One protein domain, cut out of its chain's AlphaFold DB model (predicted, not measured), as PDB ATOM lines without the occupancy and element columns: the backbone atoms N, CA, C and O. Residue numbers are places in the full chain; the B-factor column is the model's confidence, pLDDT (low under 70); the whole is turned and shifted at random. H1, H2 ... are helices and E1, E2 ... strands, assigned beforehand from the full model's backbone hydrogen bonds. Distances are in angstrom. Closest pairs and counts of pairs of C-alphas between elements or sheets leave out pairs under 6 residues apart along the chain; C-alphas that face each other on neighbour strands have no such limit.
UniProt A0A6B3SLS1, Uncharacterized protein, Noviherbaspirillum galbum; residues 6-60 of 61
ATOM      1  N   SER A   6      10.576  20.253  39.390       90.62
ATOM      2  CA  SER A   6      11.961  20.520  39.750       90.62
ATOM      3  C   SER A   6      12.869  19.353  39.417       90.62
ATOM      4  O   SER A   6      12.455  18.202  39.527       90.62
ATOM      5  N   LEU A   7      14.109  19.658  39.045       92.25
ATOM      6  CA  LEU A   7      15.148  18.664  38.810       92.25
ATOM      7  C   LEU A   7      16.461  19.104  39.447       92.25
ATOM      8  O   LEU A   7      16.882  20.257  39.319       92.25
ATOM      9  N   ASN A   8      17.129  18.157  40.087       93.12
ATOM     10  CA  ASN A   8      18.556  18.214  40.357       93.12
ATOM     11  C   ASN A   8      19.327  17.395  39.307       93.12
ATOM     12  O   ASN A   8      18.744  16.699  38.472       93.12
ATOM     13  N   ARG A   9      20.663  17.474  39.344       91.56
ATOM     14  CA  ARG A   9      21.531  16.792  38.369       91.56
ATOM     15  C   ARG A   9      21.303  15.277  38.318       91.56
ATOM     16  O   ARG A   9      21.329  14.720  37.230       91.56
ATOM     17  N   PHE A  10      21.058  14.620  39.450       91.69
ATOM     18  CA  PHE A  10      20.854  13.167  39.484       91.69
ATOM     19  C   PHE A  10      19.532  12.746  38.840       91.69
ATOM     20  O   PHE A  10      19.461  11.711  38.182       91.69
ATOM     21  N   GLU A  11      18.475  13.535  39.030       91.44
ATOM     22  CA  GLU A  11      17.186  13.298  38.380       91.44
ATOM     23  C   GLU A  11      17.280  13.570  36.872       91.44
ATOM     24  O   GLU A  11      16.770  12.787  36.077       91.44
ATOM     25  N   ALA A  12      17.983  14.635  36.476       91.94
ATOM     26  CA  ALA A  12      18.218  14.969  35.073       91.94
ATOM     27  C   ALA A  12      19.060  13.910  34.342       91.94
ATOM     28  O   ALA A  12      18.731  13.540  33.218       91.94
ATOM     29  N   GLU A  13      20.072  13.344  35.007       91.81
ATOM     30  CA  GLU A  13      20.900  12.264  34.460       91.81
ATOM     31  C   GLU A  13      20.059  11.030  34.103       91.81
ATOM     32  O   GLU A  13      20.254  10.424  33.054       91.81
ATOM     33  N   ARG A  14      19.051  10.698  34.924       89.44
ATOM     34  CA  ARG A  14      18.111   9.595  34.639       89.44
ATOM     35  C   ARG A  14      17.216   9.862  33.431       89.44
ATOM     36  O   ARG A  14      16.697   8.918  32.847       89.44
ATOM     37  N   LEU A  15      17.029  11.131  33.074       89.38
ATOM     38  CA  LEU A  15      16.308  11.561  31.876       89.38
ATOM     39  C   LEU A  15      17.232  11.686  30.650       89.38
ATOM     40  O   LEU A  15      16.750  12.010  29.569       89.38
ATOM     41  N   GLY A  16      18.537  11.433  30.807       91.12
ATOM     42  CA  GLY A  16      19.547  11.551  29.752       91.12
ATOM     43  C   GLY A  16      20.198  12.935  29.633       91.12
ATOM     44  O   GLY A  16      21.008  13.147  28.735       91.12
ATOM     45  N   ASP A  17      19.879  13.881  30.524       90.50
ATOM     46  CA  ASP A  17      20.533  15.192  30.557       90.50
ATOM     47  C   ASP A  17      21.703  15.191  31.548       90.50
ATOM     48  O   ASP A  17      21.552  15.355  32.761       90.50
ATOM     49  N   HIS A  18      22.905  15.038  31.000       91.88
ATOM     50  CA  HIS A  18      24.157  15.085  31.755       91.88
ATOM     51  C   HIS A  18      24.659  16.517  32.008       91.88
ATOM     52  O   HIS A  18      25.574  16.730  32.807       91.88
ATOM     53  N   CYS A  19      24.050  17.513  31.361       93.88
ATOM     54  CA  CYS A  19      24.493  18.903  31.322       93.88
ATOM     55  C   CYS A  19      23.411  19.864  31.835       93.88
ATOM     56  O   CYS A  19      23.324  20.997  31.360       93.88
ATOM     57  N   LEU A  20      22.643  19.456  32.856       92.69
ATOM     58  CA  LEU A  20      21.494  20.208  33.382       92.69
ATOM     59  C   LEU A  20      21.769  21.709  33.584       92.69
ATOM     60  O   LEU A  20      20.925  22.539  33.276       92.69
ATOM     61  N   HIS A  21      22.951  22.089  34.076       92.50
ATOM     62  CA  HIS A  21      23.286  23.502  34.299       92.50
ATOM     63  C   HIS A  21      23.343  24.300  32.987       92.50
ATOM     64  O   HIS A  21      22.845  25.424  32.922       92.50
ATOM     65  N   SER A  22      23.914  23.711  31.936       93.94
ATOM     66  CA  SER A  22      23.955  24.300  30.597       93.94
ATOM     67  C   SER A  22      22.559  24.345  29.984       93.94
ATOM     68  O   SER A  22      22.171  25.380  29.447       93.94
ATOM     69  N   THR A  23      21.768  23.279  30.147       93.38
ATOM     70  CA  THR A  23      20.367  23.233  29.709       93.38
ATOM     71  C   THR A  23      19.549  24.357  30.346       93.38
ATOM     72  O   THR A  23      18.892  25.119  29.636       93.38
ATOM     73  N   ILE A  24      19.629  24.521  31.671       93.50
ATOM     74  CA  ILE A  24      18.946  25.602  32.393       93.50
ATOM     75  C   ILE A  24      19.437  26.973  31.919       93.50
ATOM     76  O   ILE A  24      18.612  27.854  31.693       93.50
ATOM     77  N   SER A  25      20.743  27.158  31.708       94.31
ATOM     78  CA  SER A  25      21.293  28.407  31.162       94.31
ATOM     79  C   SER A  25      20.705  28.742  29.782       94.31
ATOM     80  O   SER A  25      20.205  29.846  29.564       94.31
ATOM     81  N   SER A  26      20.651  27.765  28.869       94.31
ATOM     82  CA  SER A  26      20.026  27.934  27.551       94.31
ATOM     83  C   SER A  26      18.522  28.206  27.632       94.31
ATOM     84  O   SER A  26      17.994  28.969  26.826       94.31
ATOM     85  N   LEU A  27      17.811  27.602  28.589       92.19
ATOM     86  CA  LEU A  27      16.387  27.869  28.806       92.19
ATOM     87  C   LEU A  27      16.163  29.274  29.380       92.19
ATOM     88  O   LEU A  27      15.272  29.980  28.917       92.19
ATOM     89  N   ARG A  28      17.008  29.735  30.305       93.19
ATOM     90  CA  ARG A  28      16.964  31.117  30.804       93.19
ATOM     91  C   ARG A  28      17.169  32.132  29.681       93.19
ATOM     92  O   ARG A  28      16.413  33.093  29.599       93.19
ATOM     93  N   ALA A  29      18.104  31.872  28.765       93.62
ATOM     94  CA  ALA A  29      18.313  32.711  27.581       93.62
ATOM     95  C   ALA A  29      17.089  32.765  26.645       93.62
ATOM     96  O   ALA A  29      16.897  33.744  25.933       93.62
ATOM     97  N   LYS A  30      16.237  31.733  26.667       92.25
ATOM     98  CA  LYS A  30      14.973  31.672  25.917       92.25
ATOM     99  C   LYS A  30      13.776  32.267  26.681       92.25
ATOM    100  O   LYS A  30      12.657  32.150  26.198       92.25
ATOM    101  N   GLY A  31      13.984  32.855  27.864       91.94
ATOM    102  CA  GLY A  31      12.929  33.492  28.670       91.94
ATOM    103  C   GLY A  31      12.259  32.587  29.712       91.94
ATOM    104  O   GLY A  31      11.321  33.008  30.391       91.94
ATOM    105  N   TYR A  32      12.726  31.347  29.888       91.75
ATOM    106  CA  TYR A  32      12.206  30.462  30.934       91.75
ATOM    107  C   TYR A  32      12.789  30.831  32.304       91.75
ATOM    108  O   TYR A  32      13.998  31.011  32.464       91.75
ATOM    109  N   GLN A  33      11.935  30.888  33.320       92.12
ATOM    110  CA  GLN A  33      12.310  31.238  34.685       92.12
ATOM    111  C   GLN A  33      12.382  29.997  35.575       92.12
ATOM    112  O   GLN A  33      11.476  29.158  35.603       92.12
ATOM    113  N   PHE A  34      13.466  29.914  36.345       92.62
ATOM    114  CA  PHE A  34      13.696  28.858  37.326       92.62
ATOM    115  C   PHE A  34      14.115  29.451  38.670       92.62
ATOM    116  O   PHE A  34      14.861  30.437  38.702       92.62
ATOM    117  N   HIS A  35      13.671  28.819  39.752       93.25
ATOM    118  CA  HIS A  35      14.182  29.022  41.104       93.25
ATOM    119  C   HIS A  35      15.344  28.056  41.349       93.25
ATOM    120  O   HIS A  35      15.231  26.876  41.002       93.25
ATOM    121  N   ASP A  36      16.431  28.550  41.938       94.38
ATOM    122  CA  ASP A  36      17.608  27.757  42.290       94.38
ATOM    123  C   ASP A  36      17.615  27.541  43.804       94.38
ATOM    124  O   ASP A  36      17.780  28.497  44.556       94.38
ATOM    125  N   ASP A  37      17.510  26.290  44.238       94.62
ATOM    126  CA  ASP A  37      17.741  25.899  45.628       94.62
ATOM    127  C   ASP A  37      18.950  24.987  45.733       94.62
ATOM    128  O   ASP A  37      19.297  24.247  44.810       94.62
ATOM    129  N   TRP A  38      19.580  25.023  46.893       94.75
ATOM    130  CA  TRP A  38      20.646  24.112  47.250       94.75
ATOM    131  C   TRP A  38      20.092  22.977  48.115       94.75
ATOM    132  O   TRP A  38      19.376  23.217  49.084       94.75
ATOM    133  N   GLU A  39      20.409  21.735  47.755       93.44
ATOM    134  CA  GLU A  39      19.912  20.526  48.413       93.44
ATOM    135  C   GLU A  39      21.068  19.563  48.696       93.44
ATOM    136  O   GLU A  39      21.940  19.336  47.850       93.44
ATOM    137  N   TRP A  40      21.055  18.957  49.883       94.19
ATOM    138  CA  TRP A  40      21.926  17.834  50.213       94.19
ATOM    139  C   TRP A  40      21.282  16.528  49.760       94.19
ATOM    140  O   TRP A  40      20.191  16.175  50.200       94.19
ATOM    141  N   VAL A  41      21.962  15.805  48.872       91.00
ATOM    142  CA  VAL A  41      21.482  14.533  48.330       91.00
ATOM    143  C   VAL A  41      22.453  13.422  48.690       91.00
ATOM    144  O   VAL A  41      23.662  13.511  48.454       91.00
ATOM    145  N   ARG A  42      21.911  12.328  49.227       91.31
ATOM    146  CA  ARG A  42      22.682  11.121  49.509       91.31
ATOM    147  C   ARG A  42      22.979  10.368  48.214       91.31
ATOM    148  O   ARG A  42      22.080   9.950  47.488       91.31
ATOM    149  N   THR A  43      24.259  10.173  47.934       86.38
ATOM    150  CA  THR A  43      24.730   9.387  46.790       86.38
ATOM    151  C   THR A  43      24.638   7.888  47.071       86.38
ATOM    152  O   THR A  43      24.667   7.446  48.222       86.38
ATOM    153  N   ARG A  44      24.634   7.074  46.005       83.75
ATOM    154  CA  ARG A  44      24.683   5.600  46.100       83.75
ATOM    155  C   ARG A  44      25.909   5.057  46.847       83.75
ATOM    156  O   ARG A  44      25.899   3.919  47.288       83.75
ATOM    157  N   PHE A  45      26.954   5.870  46.989       85.62
ATOM    158  CA  PHE A  45      28.192   5.526  47.689       85.62
ATOM    159  C   PHE A  45      28.154   5.899  49.179       85.62
ATOM    160  O   PHE A  45      29.190   5.930  49.836       85.62
ATOM    161  N   GLY A  46      26.974   6.243  49.709       87.19
ATOM    162  CA  GLY A  46      26.778   6.563  51.122       87.19
ATOM    163  C   GLY A  46      27.282   7.945  51.545       87.19
ATOM    164  O   GLY A  46      27.177   8.270  52.720       87.19
ATOM    165  N   ARG A  47      27.788   8.760  50.611       90.75
ATOM    166  CA  ARG A  47      28.236  10.137  50.861       90.75
ATOM    167  C   ARG A  47      27.139  11.131  50.518       90.75
ATOM    168  O   ARG A  47      26.415  10.916  49.546       90.75
ATOM    169  N   GLU A  48      27.051  12.221  51.261       92.81
ATOM    170  CA  GLU A  48      26.179  13.342  50.924       92.81
ATOM    171  C   GLU A  48      26.921  14.325  50.027       92.81
ATOM    172  O   GLU A  48      28.113  14.582  50.203       92.81
ATOM    173  N   VAL A  49      26.219  14.846  49.030       93.88
ATOM    174  CA  VAL A  49      26.744  15.875  48.140       93.88
ATOM    175  C   VAL A  49      25.751  17.010  48.037       93.88
ATOM    176  O   VAL A  49      24.538  16.808  48.057       93.88
ATOM    177  N   HIS A  50      26.292  18.208  47.893       94.56
ATOM    178  CA  HIS A  50      25.508  19.409  47.720       94.56
ATOM    179  C   HIS A  50      25.239  19.637  46.233       94.56
ATOM    180  O   HIS A  50      26.173  19.752  45.434       94.56
ATOM    181  N   VAL A  51      23.969  19.683  45.845       94.06
ATOM    182  CA  VAL A  51      23.549  19.886  44.457       94.06
ATOM    183  C   VAL A  51      22.551  21.025  44.359       94.06
ATOM    184  O   VAL A  51      21.825  21.321  45.303       94.06
ATOM    185  N   LYS A  52      22.497  21.662  43.188       95.06
ATOM    186  CA  LYS A  52      21.416  22.592  42.875       95.06
ATOM    187  C   LYS A  52      20.180  21.835  42.406       95.06
ATOM    188  O   LYS A  52      20.276  20.971  41.528       95.06
ATOM    189  N   ARG A  53      19.029  22.225  42.941       95.12
ATOM    190  CA  ARG A  53      17.702  21.884  42.445       95.12
ATOM    191  C   ARG A  53      17.122  23.095  41.728       95.12
ATOM    192  O   ARG A  53      16.989  24.169  42.304       95.12
ATOM    193  N   TYR A  54      16.747  22.893  40.474       94.56
ATOM    194  CA  TYR A  54      16.097  23.907  39.657       94.56
ATOM    195  C   TYR A  54      14.603  23.636  39.637       94.56
ATOM    196  O   TYR A  54      14.191  22.563  39.203       94.56
ATOM    197  N   ARG A  55      13.787  24.589  40.087       93.06
ATOM    198  CA  ARG A  55      12.322  24.513  40.013       93.06
ATOM    199  C   ARG A  55      11.816  25.431  38.918       93.06
ATOM    200  O   ARG A  55      12.076  26.628  38.947       93.06
ATOM    201  N   TYR A  56      11.085  24.877  37.961       91.75
ATOM    202  CA  TYR A  56      10.489  25.660  36.891       91.75
ATOM    203  C   TYR A  56       9.316  26.493  37.416       91.75
ATOM    204  O   TYR A  56       8.362  25.947  37.980       91.75
ATOM    205  N   ILE A  57       9.406  27.809  37.225       89.62
ATOM    206  CA  ILE A  57       8.411  28.785  37.688       89.62
ATOM    207  C   ILE A  57       7.411  29.083  36.565       89.62
ATOM    208  O   ILE A  57       6.205  29.093  36.794       89.62
ATOM    209  N   GLY A  58       7.905  29.280  35.343       86.62
ATOM    210  CA  GLY A  58       7.096  29.707  34.206       86.62
ATOM    211  C   GLY A  58       7.952  30.344  33.116       86.62
ATOM    212  O   GLY A  58       9.181  30.310  33.173       86.62
ATOM    213  N   MET A  59       7.311  30.899  32.094       83.81
ATOM    214  CA  MET A  59       7.971  31.748  31.103       83.81
ATOM    215  C   MET A  59       7.695  33.203  31.482       83.81
ATOM    216  O   MET A  59       6.543  33.543  31.750       83.81
ATOM    217  N   GLY A  60       8.743  34.024  31.568       72.38
ATOM    218  CA  GLY A  60       8.563  35.464  31.746       72.38
ATOM    219  C   GLY A  60       7.893  36.033  30.497       72.38
ATOM    220  O   GLY A  60       8.326  35.705  29.392       72.38
TER     221      GLY A  60
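This is residues 6 to 60 of the 61 residues of an uncharacterized protein of Noviherbaspirillum galbum (UniProt A0A6B3SLS1). What is the main picture? A long, twisted hairpin of E2 and E3, with short E1 beside E3, makes a wall; H2 packs along one face, and short H1 is on that face near E1. What is printed? The 55 residues hold two named helices and three named strands, in the order E1 H1 H2 E2 E3, class mixed; the antiparallel sheet runs E1, E3, E2. How large is it? It is elongated, 39 by 21 by 13 A, and only just compact, close to loose, with a radius of gyration of the C-alphas of 12.0 A.

How do the strands pair? E2, residues 32 to 42, bends by 58 degrees at residue 38 and forms an antiparallel hairpin with E3, residues 48 to 59; N 37 and O 53 are 2.9 A apart, within hydrogen-bond range. E1, residues 6 to 8, is antiparallel to E3, with N 7 and O 54 2.9 A apart. The sheet is only just strongly twisted, its C-alphas up to 4.2 A off the best plane. Where are the helices? H2, residues 20 to 29, is over E3 and E2 at a height over the sheet of 8.5 A, along the strands, two layers with the helix on one face; its closest C-alpha pair with E2 is Arg 28 and Phe 34, 7.6 A. H1, residues 9 to 14, is on the same face, over none of the strands; its closest C-alpha pair with H2 is Arg 9 and Leu 20, 6.0 A, close but not clearly touching, about perpendicular at 77 degrees. In H1 and H2 every O i to N i+4 pair is within hydrogen-bond range. What links E1 to E2? E1, H1 H2, E2 is a split strand-helix-strand unit, two strands running the same way with E3 between them, its crossover right-handed.

Where does it begin and end? E1 starts at C-alpha 6, (11.961, 20.520, 39.750), and E3 ends at C-alpha 59, (7.971, 31.748, 31.103). How long are the elements? From first to last C-alpha, E1 measures 7.0 A, H1 8.8 A, H2 14.1 A, E2 28.8 A and E3 32.6 A.

How far does it reach? The two C-alphas farthest apart, those of Gly 46 and Gly 60, are 39.3 A apart. Is it continuous and confident? The printed part has no cut, its four links are tight, its mean pLDDT is 91.5, and no printed residue is under 70.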